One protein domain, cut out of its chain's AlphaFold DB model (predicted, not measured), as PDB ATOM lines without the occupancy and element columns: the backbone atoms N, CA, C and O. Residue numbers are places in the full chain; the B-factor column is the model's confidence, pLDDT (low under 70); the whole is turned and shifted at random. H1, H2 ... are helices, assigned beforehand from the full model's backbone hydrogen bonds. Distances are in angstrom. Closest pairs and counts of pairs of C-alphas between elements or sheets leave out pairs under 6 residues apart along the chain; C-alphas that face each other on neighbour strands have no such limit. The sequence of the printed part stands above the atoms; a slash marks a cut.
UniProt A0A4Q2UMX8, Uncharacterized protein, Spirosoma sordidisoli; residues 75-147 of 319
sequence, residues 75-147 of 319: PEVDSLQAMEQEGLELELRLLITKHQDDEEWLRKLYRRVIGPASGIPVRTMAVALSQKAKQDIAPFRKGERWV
ATOM      1  N   PRO A  75      49.725 -99.088  28.077       61.25
ATOM      2  CA  PRO A  75      49.706 -97.887  27.256       61.25
ATOM      3  C   PRO A  75      50.381 -98.080  25.893       61.25
ATOM      4  O   PRO A  75      49.981 -97.410  24.953       61.25
ATOM      5  N   GLU A  76      51.343 -98.992  25.747       61.06
ATOM      6  CA  GLU A  76      52.006 -99.254  24.465       61.06
ATOM      7  C   GLU A  76      51.161-100.136  23.545       61.06
ATOM      8  O   GLU A  76      50.946 -99.782  22.389       61.06
ATOM      9  N   VAL A  77      50.629-101.252  24.054       60.19
ATOM     10  CA  VAL A  77      49.765-102.151  23.265       60.19
ATOM     11  C   VAL A  77      48.442-101.472  22.928       60.19
ATOM     12  O   VAL A  77      47.997-101.549  21.786       60.19
ATOM     13  N   ASP A  78      47.856-100.748  23.882       59.75
ATOM     14  CA  ASP A  78      46.627 -99.982  23.681       59.75
ATOM     15  C   ASP A  78      46.855 -98.854  22.655       59.75
ATOM     16  O   ASP A  78      45.982 -98.594  21.831       59.75
ATOM     17  N   SER A  79      48.040 -98.220  22.646       58.28
ATOM     18  CA  SER A  79      48.388 -97.204  21.639       58.28
ATOM     19  C   SER A  79      48.643 -97.810  20.261       58.28
ATOM     20  O   SER A  79      48.170 -97.260  19.275       58.28
ATOM     21  N   LEU A  80      49.347 -98.942  20.166       63.50
ATOM     22  CA  LEU A  80      49.593 -99.620  18.889       63.50
ATOM     23  C   LEU A  80      48.291-100.132  18.267       63.50
ATOM     24  O   LEU A  80      48.047 -99.893  17.089       63.50
ATOM     25  N   GLN A  81      47.423-100.758  19.063       64.19
ATOM     26  CA  GLN A  81      46.106-101.198  18.603       64.19
ATOM     27  C   GLN A  81      45.218-100.014  18.207       64.19
ATOM     28  O   GLN A  81      44.523-100.092  17.197       64.19
ATOM     29  N   ALA A  82      45.263 -98.906  18.955       68.25
ATOM     30  CA  ALA A  82      44.554 -97.686  18.580       68.25
ATOM     31  C   ALA A  82      45.087 -97.093  17.266       68.25
ATOM     32  O   ALA A  82      44.289 -96.711  16.418       68.25
ATOM     33  N   MET A  83      46.407 -97.074  17.059       69.44
ATOM     34  CA  MET A  83      47.027 -96.592  15.821       69.44
ATOM     35  C   MET A  83      46.702 -97.485  14.618       69.44
ATOM     36  O   MET A  83      46.419 -96.971  13.537       69.44
ATOM     37  N   GLU A  84      46.712 -98.810  14.784       74.25
ATOM     38  CA  GLU A  84      46.298 -99.746  13.732       74.25
ATOM     39  C   GLU A  84      44.816 -99.571  13.380       74.25
ATOM     40  O   GLU A  84      44.464 -99.501  12.200       74.25
ATOM     41  N   GLN A  85      43.943 -99.438  14.385       75.50
ATOM     42  CA  GLN A  85      42.521 -99.172  14.162       75.50
ATOM     43  C   GLN A  85      42.283 -97.817  13.491       75.50
ATOM     44  O   GLN A  85      41.472 -97.737  12.571       75.50
ATOM     45  N   GLU A  86      43.005 -96.772  13.896       78.06
ATOM     46  CA  GLU A  86      42.922 -95.439  13.292       78.06
ATOM     47  C   GLU A  86      43.425 -95.447  11.839       78.06
ATOM     48  O   GLU A  86      42.809 -94.836  10.964       78.06
ATOM     49  N   GLY A  87      44.490 -96.201  11.548       80.00
ATOM     50  CA  GLY A  87      44.992 -96.408  10.190       80.00
ATOM     51  C   GLY A  87      43.964 -97.088   9.282       80.00
ATOM     52  O   GLY A  87      43.693 -96.603   8.181       80.00
ATOM     53  N   LEU A  88      43.336 -98.161   9.768       83.25
ATOM     54  CA  LEU A  88      42.267 -98.857   9.047       83.25
ATOM     55  C   LEU A  88      41.017 -97.976   8.882       83.25
ATOM     56  O   LEU A  88      40.383 -97.991   7.825       83.25
ATOM     57  N   GLU A  89      40.654 -97.183   9.898       85.94
ATOM     58  CA  GLU A  89      39.542 -96.227   9.814       85.94
ATOM     59  C   GLU A  89      39.802 -95.195   8.712       85.94
ATOM     60  O   GLU A  89      38.926 -94.920   7.883       85.94
ATOM     61  N   LEU A  90      41.011 -94.631   8.684       83.19
ATOM     62  CA  LEU A  90      41.410 -93.647   7.689       83.19
ATOM     63  C   LEU A  90      41.368 -94.237   6.275       83.19
ATOM     64  O   LEU A  90      40.803 -93.609   5.378       83.19
ATOM     65  N   GLU A  91      41.904 -95.444   6.084       87.38
ATOM     66  CA  GLU A  91      41.863 -96.167   4.808       87.38
ATOM     67  C   GLU A  91      40.421 -96.344   4.311       87.38
ATOM     68  O   GLU A  91      40.087 -95.948   3.189       87.38
ATOM     69  N   LEU A  92      39.533 -96.853   5.171       89.00
ATOM     70  CA  LEU A  92      38.125 -97.058   4.837       89.00
ATOM     71  C   LEU A  92      37.416 -95.740   4.498       89.00
ATOM     72  O   LEU A  92      36.619 -95.679   3.560       89.00
ATOM     73  N   ARG A  93      37.704 -94.659   5.229       84.56
ATOM     74  CA  ARG A  93      37.099 -93.342   4.972       84.56
ATOM     75  C   ARG A  93      37.590 -92.732   3.663       84.56
ATOM     76  O   ARG A  93      36.787 -92.126   2.949       84.56
ATOM     77  N   LEU A  94      38.859 -92.925   3.310       85.75
ATOM     78  CA  LEU A  94      39.390 -92.542   2.001       85.75
ATOM     79  C   LEU A  94      38.713 -93.336   0.877       85.75
ATOM     80  O   LEU A  94      38.329 -92.742  -0.131       85.75
ATOM     81  N   LEU A  95      38.487 -94.638   1.067       89.06
ATOM     82  CA  LEU A  95      37.765 -95.479   0.107       89.06
ATOM     83  C   LEU A  95      36.306 -95.036  -0.073       89.06
ATOM     84  O   LEU A  95      35.876 -94.820  -1.203       89.06
ATOM     85  N   ILE A  96      35.562 -94.808   1.016       86.50
ATOM     86  CA  ILE A  96      34.179 -94.303   0.940       86.50
ATOM     87  C   ILE A  96      34.134 -92.948   0.221       86.50
ATOM     88  O   ILE A  96      33.252 -92.717  -0.604       86.50
ATOM     89  N   THR A  97      35.100 -92.067   0.489       85.19
ATOM     90  CA  THR A  97      35.194 -90.757  -0.173       85.19
ATOM     91  C   THR A  97      35.486 -90.902  -1.667       85.19
ATOM     92  O   THR A  97      34.870 -90.225  -2.485       85.19
ATOM     93  N   LYS A  98      36.382 -91.819  -2.048       89.62
ATOM     94  CA  LYS A  98      36.699 -92.116  -3.452       89.62
ATOM     95  C   LYS A  98      35.476 -92.618  -4.229       89.62
ATOM     96  O   LYS A  98      35.345 -92.304  -5.406       89.62
ATOM     97  N   HIS A  99      34.586 -93.359  -3.570       88.88
ATOM     98  CA  HIS A  99      33.355 -93.903  -4.148       88.88
ATOM     99  C   HIS A  99      32.100 -93.076  -3.809       88.88
ATOM    100  O   HIS A  99      30.986 -93.568  -3.955       88.88
ATOM    101  N   GLN A 100      32.239 -91.816  -3.378       81.75
ATOM    102  CA  GLN A 100      31.099 -91.001  -2.920       81.75
ATOM    103  C   GLN A 100      30.012 -90.772  -3.991       81.75
ATOM    104  O   GLN A 100      28.853 -90.537  -3.647       81.75
ATOM    105  N   ASP A 101      30.396 -90.842  -5.268       84.38
ATOM    106  CA  ASP A 101      29.517 -90.659  -6.429       84.38
ATOM    107  C   ASP A 101      29.109 -91.999  -7.078       84.38
ATOM    108  O   ASP A 101      28.300 -92.022  -8.005       84.38
ATOM    109  N   ASP A 102      29.637 -93.123  -6.585       89.88
ATOM    110  CA  ASP A 102      29.315 -94.469  -7.056       89.88
ATOM    111  C   ASP A 102      28.103 -95.012  -6.286       89.88
ATOM    112  O   ASP A 102      28.209 -95.664  -5.241       89.88
ATOM    113  N   GLU A 103      26.915 -94.680  -6.793       87.38
ATOM    114  CA  GLU A 103      25.641 -95.071  -6.188       87.38
ATOM    115  C   GLU A 103      25.524 -96.587  -5.995       87.38
ATOM    116  O   GLU A 103      25.029 -97.047  -4.960       87.38
ATOM    117  N   GLU A 104      25.957 -97.369  -6.981       89.00
ATOM    118  CA  GLU A 104      25.820 -98.817  -6.939       89.00
ATOM    119  C   GLU A 104      26.720 -99.402  -5.847       89.00
ATOM    120  O   GLU A 104      26.236-100.145  -4.986       89.00
ATOM    121  N   TRP A 105      27.995 -99.009  -5.822       91.88
ATOM    122  CA  TRP A 105      28.950 -99.468  -4.818       91.88
ATOM    123  C   TRP A 105      28.516 -99.098  -3.395       91.88
ATOM    124  O   TRP A 105      28.482 -99.960  -2.510       91.88
ATOM    125  N   LEU A 106      28.085 -97.850  -3.177       85.69
ATOM    126  CA  LEU A 106      27.621 -97.392  -1.864       85.69
ATOM    127  C   LEU A 106      26.385 -98.155  -1.391       85.69
ATOM    128  O   LEU A 106      26.307 -98.522  -0.219       85.69
ATOM    129  N   ARG A 107      25.435 -98.450  -2.287       86.19
ATOM    130  CA  ARG A 107      24.251 -99.251  -1.947       86.19
ATOM    131  C   ARG A 107      24.620-100.689  -1.585       86.19
ATOM    132  O   ARG A 107      24.038-101.231  -0.646       86.19
ATOM    133  N   LYS A 108      25.563-101.314  -2.303       90.56
ATOM    134  CA  LYS A 108      26.060-102.667  -1.982       90.56
ATOM    135  C   LYS A 108      26.710-102.688  -0.597       90.56
ATOM    136  O   LYS A 108      26.345-103.509   0.242       90.56
ATOM    137  N   LEU A 109      27.603-101.735  -0.328       87.94
ATOM    138  CA  LEU A 109      28.287-101.637   0.959       87.94
ATOM    139  C   LEU A 109      27.317-101.332   2.113       87.94
ATOM    140  O   LEU A 109      27.392-101.963   3.167       87.94
ATOM    141  N   TYR A 110      26.367-100.416   1.905       84.00
ATOM    142  CA  TYR A 110      25.350-100.057   2.897       84.00
ATOM    143  C   TYR A 110      24.490-101.258   3.306       84.00
ATOM    144  O   TYR A 110      24.324-101.497   4.505       84.00
ATOM    145  N   ARG A 111      24.022-102.059   2.337       81.56
ATOM    146  CA  ARG A 111      23.276-103.304   2.602       81.56
ATOM    147  C   ARG A 111      24.032-104.264   3.490       81.56
ATOM    148  O   ARG A 111      23.456-104.837   4.413       81.56
ATOM    149  N   ARG A 112      25.328-104.395   3.229       85.06
ATOM    150  CA  ARG A 112      26.148-105.361   3.934       85.06
ATOM    151  C   ARG A 112      26.491-104.923   5.355       85.06
ATOM    152  O   ARG A 112      26.561-105.768   6.242       85.06
ATOM    153  N   VAL A 113      26.700-103.628   5.570       81.56
ATOM    154  CA  VAL A 113      27.217-103.109   6.843       81.56
ATOM    155  C   VAL A 113      26.121-102.597   7.774       81.56
ATOM    156  O   VAL A 113      26.198-102.803   8.986       81.56
ATOM    157  N   ILE A 114      25.119-101.905   7.231       78.62
ATOM    158  CA  ILE A 114      24.092-101.210   8.018       78.62
ATOM    159  C   ILE A 114      22.735-101.899   7.863       78.62
ATOM    160  O   ILE A 114      22.073-102.165   8.866       78.62
ATOM    161  N   GLY A 115      22.318-102.194   6.631       76.06
ATOM    162  CA  GLY A 115      21.023-102.814   6.346       76.06
ATOM    163  C   GLY A 115      20.361-102.269   5.075       76.06
ATOM    164  O   GLY A 115      21.047-101.709   4.228       76.06
ATOM    165  N   PRO A 116      19.034-102.417   4.910       75.19
ATOM    166  CA  PRO A 116      18.325-102.083   3.670       75.19
ATOM    167  C   PRO A 116      18.640-100.684   3.120       75.19
ATOM    168  O   PRO A 116      18.591 -99.700   3.856       75.19
ATOM    169  N   ALA A 117      18.925-100.589   1.818       71.31
ATOM    170  CA  ALA A 117      19.340 -99.340   1.162       71.31
ATOM    171  C   ALA A 117      18.214 -98.645   0.363       71.31
ATOM    172  O   ALA A 117      18.402 -97.536  -0.149       71.31
ATOM    173  N   SER A 118      17.053 -99.286   0.201       73.12
ATOM    174  CA  SER A 118      15.906 -98.743  -0.540       73.12
ATOM    175  C   SER A 118      15.424 -97.401   0.015       73.12
ATOM    176  O   SER A 118      15.270 -97.229   1.219       73.12
ATOM    177  N   GLY A 119      15.177 -96.437  -0.876       68.88
ATOM    178  CA  GLY A 119      14.657 -95.110  -0.518       68.88
ATOM    179  C   GLY A 119      15.665 -94.160   0.141       68.88
ATOM    180  O   GLY A 119      15.353 -92.988   0.336       68.88
ATOM    181  N   ILE A 120      16.883 -94.619   0.440       67.44
ATOM    182  CA  ILE A 120      17.919 -93.779   1.048       67.44
ATOM    183  C   ILE A 120      18.690 -93.030  -0.059       67.44
ATOM    184  O   ILE A 120      19.094 -93.648  -1.052       67.44
ATOM    185  N   PRO A 121      18.915 -91.708   0.078       76.00
ATOM    186  CA  PRO A 121      19.781 -90.955  -0.827       76.00
ATOM    187  C   PRO A 121      21.255 -91.369  -0.705       76.00
ATOM    188  O   PRO A 121      21.757 -91.588   0.397       76.00
ATOM    189  N   VAL A 122      21.983 -91.383  -1.824       75.88
ATOM    190  CA  VAL A 122      23.399 -91.806  -1.907       75.88
ATOM    191  C   VAL A 122      24.300 -91.035  -0.938       75.88
ATOM    192  O   VAL A 122      25.065 -91.628  -0.180       75.88
ATOM    193  N   ARG A 123      24.140 -89.706  -0.871       73.25
ATOM    194  CA  ARG A 123      24.889 -88.856   0.072       73.25
ATOM    195  C   ARG A 123      24.645 -89.243   1.530       73.25
ATOM    196  O   ARG A 123      25.578 -89.239   2.329       73.25
ATOM    197  N   THR A 124      23.413 -89.610   1.876       72.69
ATOM    198  CA  THR A 124      23.060 -90.065   3.226       72.69
ATOM    199  C   THR A 124      23.741 -91.395   3.551       72.69
ATOM    200  O   THR A 124      24.219 -91.563   4.670       72.69
ATOM    201  N   MET A 125      23.867 -92.307   2.579       77.56
ATOM    202  CA  MET A 125      24.601 -93.567   2.772       77.56
ATOM    203  C   MET A 125      26.090 -93.341   2.998       77.56
ATOM    204  O   MET A 125      26.639 -93.909   3.936       77.56
ATOM    205  N   ALA A 126      26.739 -92.502   2.187       74.81
ATOM    206  CA  ALA A 126      28.165 -92.209   2.338       74.81
ATOM    207  C   ALA A 126      28.480 -91.619   3.725       74.81
ATOM    208  O   ALA A 126      29.446 -92.022   4.381       74.81
ATOM    209  N   VAL A 127      27.620 -90.717   4.216       77.88
ATOM    210  CA  VAL A 127      27.725 -90.155   5.571       77.88
ATOM    211  C   VAL A 127      27.507 -91.230   6.636       77.88
ATOM    212  O   VAL A 127      28.311 -91.328   7.562       77.88
ATOM    213  N   ALA A 128      26.466 -92.054   6.508       73.75
ATOM    214  CA  ALA A 128      26.155 -93.107   7.471       73.75
ATOM    215  C   ALA A 128      27.262 -94.173   7.553       73.75
ATOM    216  O   ALA A 128      27.668 -94.553   8.649       73.75
ATOM    217  N   LEU A 129      27.810 -94.600   6.412       79.81
ATOM    218  CA  LEU A 129      28.944 -95.523   6.340       79.81
ATOM    219  C   LEU A 129      30.195 -94.919   6.985       79.81
ATOM    220  O   LEU A 129      30.851 -95.575   7.788       79.81
ATOM    221  N   SER A 130      30.479 -93.641   6.718       78.06
ATOM    222  CA  SER A 130      31.605 -92.931   7.340       78.06
ATOM    223  C   SER A 130      31.445 -92.780   8.856       78.06
ATOM    224  O   SER A 130      32.423 -92.855   9.594       78.06
ATOM    225  N   GLN A 131      30.221 -92.546   9.340       75.69
ATOM    226  CA  GLN A 131      29.929 -92.492  10.773       75.69
ATOM    227  C   GLN A 131      30.040 -93.871  11.422       75.69
ATOM    228  O   GLN A 131      30.585 -93.977  12.517       75.69
ATOM    229  N   LYS A 132      29.567 -94.922  10.745       80.06
ATOM    230  CA  LYS A 132      29.674 -96.294  11.236       80.06
ATOM    231  C   LYS A 132      31.135 -96.731  11.338       80.06
ATOM    232  O   LYS A 132      31.503 -97.277  12.368       80.06
ATOM    233  N   ALA A 133      31.965 -96.398  10.346       79.88
ATOM    234  CA  ALA A 133      33.403 -96.676  10.347       79.88
ATOM    235  C   ALA A 133      34.130 -96.087  11.568       79.88
ATOM    236  O   ALA A 133      34.947 -96.771  12.169       79.88
ATOM    237  N   LYS A 134      33.781 -94.857  11.979       75.62
ATOM    238  CA  LYS A 134      34.316 -94.221  13.201       75.62
ATOM    239  C   LYS A 134      33.912 -94.920  14.496       75.62
ATOM    240  O   LYS A 134      34.582 -94.773  15.510       75.62
ATOM    241  N   GLN A 135      32.734 -95.539  14.510       77.56
ATOM    242  CA  GLN A 135      32.186 -96.160  15.713       77.56
ATOM    243  C   GLN A 135      32.705 -97.583  15.886       77.56
ATOM    244  O   GLN A 135      33.005 -97.991  17.002       77.56
ATOM    245  N   ASP A 136      32.730 -98.340  14.793       82.25
ATOM    246  CA  ASP A 136      33.101 -99.745  14.784       82.25
ATOM    247  C   ASP A 136      33.460-100.179  13.358       82.25
ATOM    248  O   ASP A 136      32.624-100.143  12.445       82.25
ATOM    249  N   ILE A 137      34.708-100.610  13.180       84.06
ATOM    250  CA  ILE A 137      35.237-101.053  11.891       84.06
ATOM    251  C   ILE A 137      34.963-102.534  11.610       84.06
ATOM    252  O   ILE A 137      35.013-102.956  10.453       84.06
ATOM    253  N   ALA A 138      34.635-103.328  12.635       85.06
ATOM    254  CA  ALA A 138      34.456-104.772  12.507       85.06
ATOM    255  C   ALA A 138      33.404-105.180  11.450       85.06
ATOM    256  O   ALA A 138      33.669-106.109  10.689       85.06
ATOM    257  N   PRO A 139      32.262-104.480  11.285       86.31
ATOM    258  CA  PRO A 139      31.270-104.799  10.254       86.31
ATOM    259  C   PRO A 139      31.767-104.665   8.807       86.31
ATOM    260  O   PRO A 139      31.179-105.252   7.899       86.31
ATOM    261  N   PHE A 140      32.834-103.894   8.580       88.00
ATOM    262  CA  PHE A 140      33.453-103.713   7.264       88.00
ATOM    263  C   PHE A 140      34.515-104.774   6.968       88.00
ATOM    264  O   PHE A 140      35.096-104.783   5.881       88.00
ATOM    265  N   ARG A 141      34.777-105.673   7.922       85.12
ATOM    266  CA  ARG A 141      35.878-106.628   7.883       85.12
ATOM    267  C   ARG A 141      35.359-108.059   7.909       85.12
ATOM    268  O   ARG A 141      34.369-108.387   8.560       85.12
ATOM    269  N   LYS A 142      36.071-108.936   7.211       80.12
ATOM    270  CA  LYS A 142      35.909-110.389   7.290       80.12
ATOM    271  C   LYS A 142      37.294-111.000   7.479       80.12
ATOM    272  O   LYS A 142      38.009-111.260   6.513       80.12
ATOM    273  N   GLY A 143      37.686-111.172   8.741       79.12
ATOM    274  CA  GLY A 143      39.070-111.478   9.102       79.12
ATOM    275  C   GLY A 143      40.001-110.340   8.680       79.12
ATOM    276  O   GLY A 143      39.774-109.183   9.032       79.12
ATOM    277  N   GLU A 144      41.020-110.662   7.883       77.31
ATOM    278  CA  GLU A 144      42.034-109.695   7.448       77.31
ATOM    279  C   GLU A 144      41.660-108.875   6.198       77.31
ATOM    280  O   GLU A 144      42.428-107.999   5.794       77.31
ATOM    281  N   ARG A 145      40.486-109.103   5.594       81.44
ATOM    282  CA  ARG A 145      40.056-108.436   4.350       81.44
ATOM    283  C   ARG A 145      38.855-107.521   4.554       81.44
ATOM    284  O   ARG A 145      38.041-107.739   5.457       81.44
ATOM    285  N   TRP A 146      38.725-106.518   3.688       85.25
ATOM    286  CA  TRP A 146      37.503-105.731   3.580       85.25
ATOM    287  C   TRP A 146      36.362-106.577   3.006       85.25
ATOM    288  O   TRP A 146      36.580-107.460   2.178       85.25
ATOM    289  N   VAL A 147      35.123-106.296   3.414       85.81
ATOM    290  CA  VAL A 147      33.931-107.014   2.913       85.81
ATOM    291  C   VAL A 147      33.730-106.881   1.401       85.81
ATOM    292  O   VAL A 147      33.080-107.737   0.810       85.81
TER     293      VAL A 147
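This is residues 75 to 147 of the 319 residues of an uncharacterized protein of Spirosoma sordidisoli (UniProt A0A4Q2UMX8). A long helix, H1, has its second half packed side by side with H3, which runs back along it, while H2 packs on H3; the first ten residues of H1, 75 to 84, stick out as a free arm. After H3, residues 136 to 147 fold back toward the body as a tail with no named element. The printed part has 73 residues with three named helices, in the order H1, H2, H3, and no named strand; its class is all helix. It is only just compact, close to loose, with a radius of gyration of the C-alphas of 13.1 A, and spans 45 by 20 by 18 A, the arm adding to the length.

H1, residues 75 to 98, touches H3, residues 122 to 135, with residues 89 to 97 alone. Their closest C-alphas, of Arg 93 and Ser 130, are 6.0 A apart, and the two run opposite ways at a shallow tilt of 6 degrees. H2, residues 103 to 113, touches H3, the closest C-alphas being those of Glu 103 and Val 122, 5.8 A apart. They run the same way at a tilt of 36 degrees, only just steep. H1 and H2 are close but not clearly touching: the closest C-alphas, of Ile 96 and Leu 106, are 7.8 A apart. In H1, H2 and H3 every O i to N i+4 pair is within hydrogen-bond range.

H1 begins at C-alpha 75 (49.706, -97.887, 27.256) and is 33.8 A long from first to last C-alpha. H2 is 15.4 A long. H3 is 20.2 A long and ends at C-alpha 135 (32.186, -96.160, 15.713). Residues 141 to 142 form a short antiparallel pairing with residues 145 to 146.

The two C-alphas farthest apart, of Glu 76 and Gly 119, are 45.1 A apart. Without residues 75 to 84 the body spans 31 by 19 by 18 A. The printed part has no cut; the link from H1 to H2 is tight and that from H2 to H3 short. Mean pLDDT of the printed part is 79.1, with residues 75 to 83 and 119 to 120 under 70.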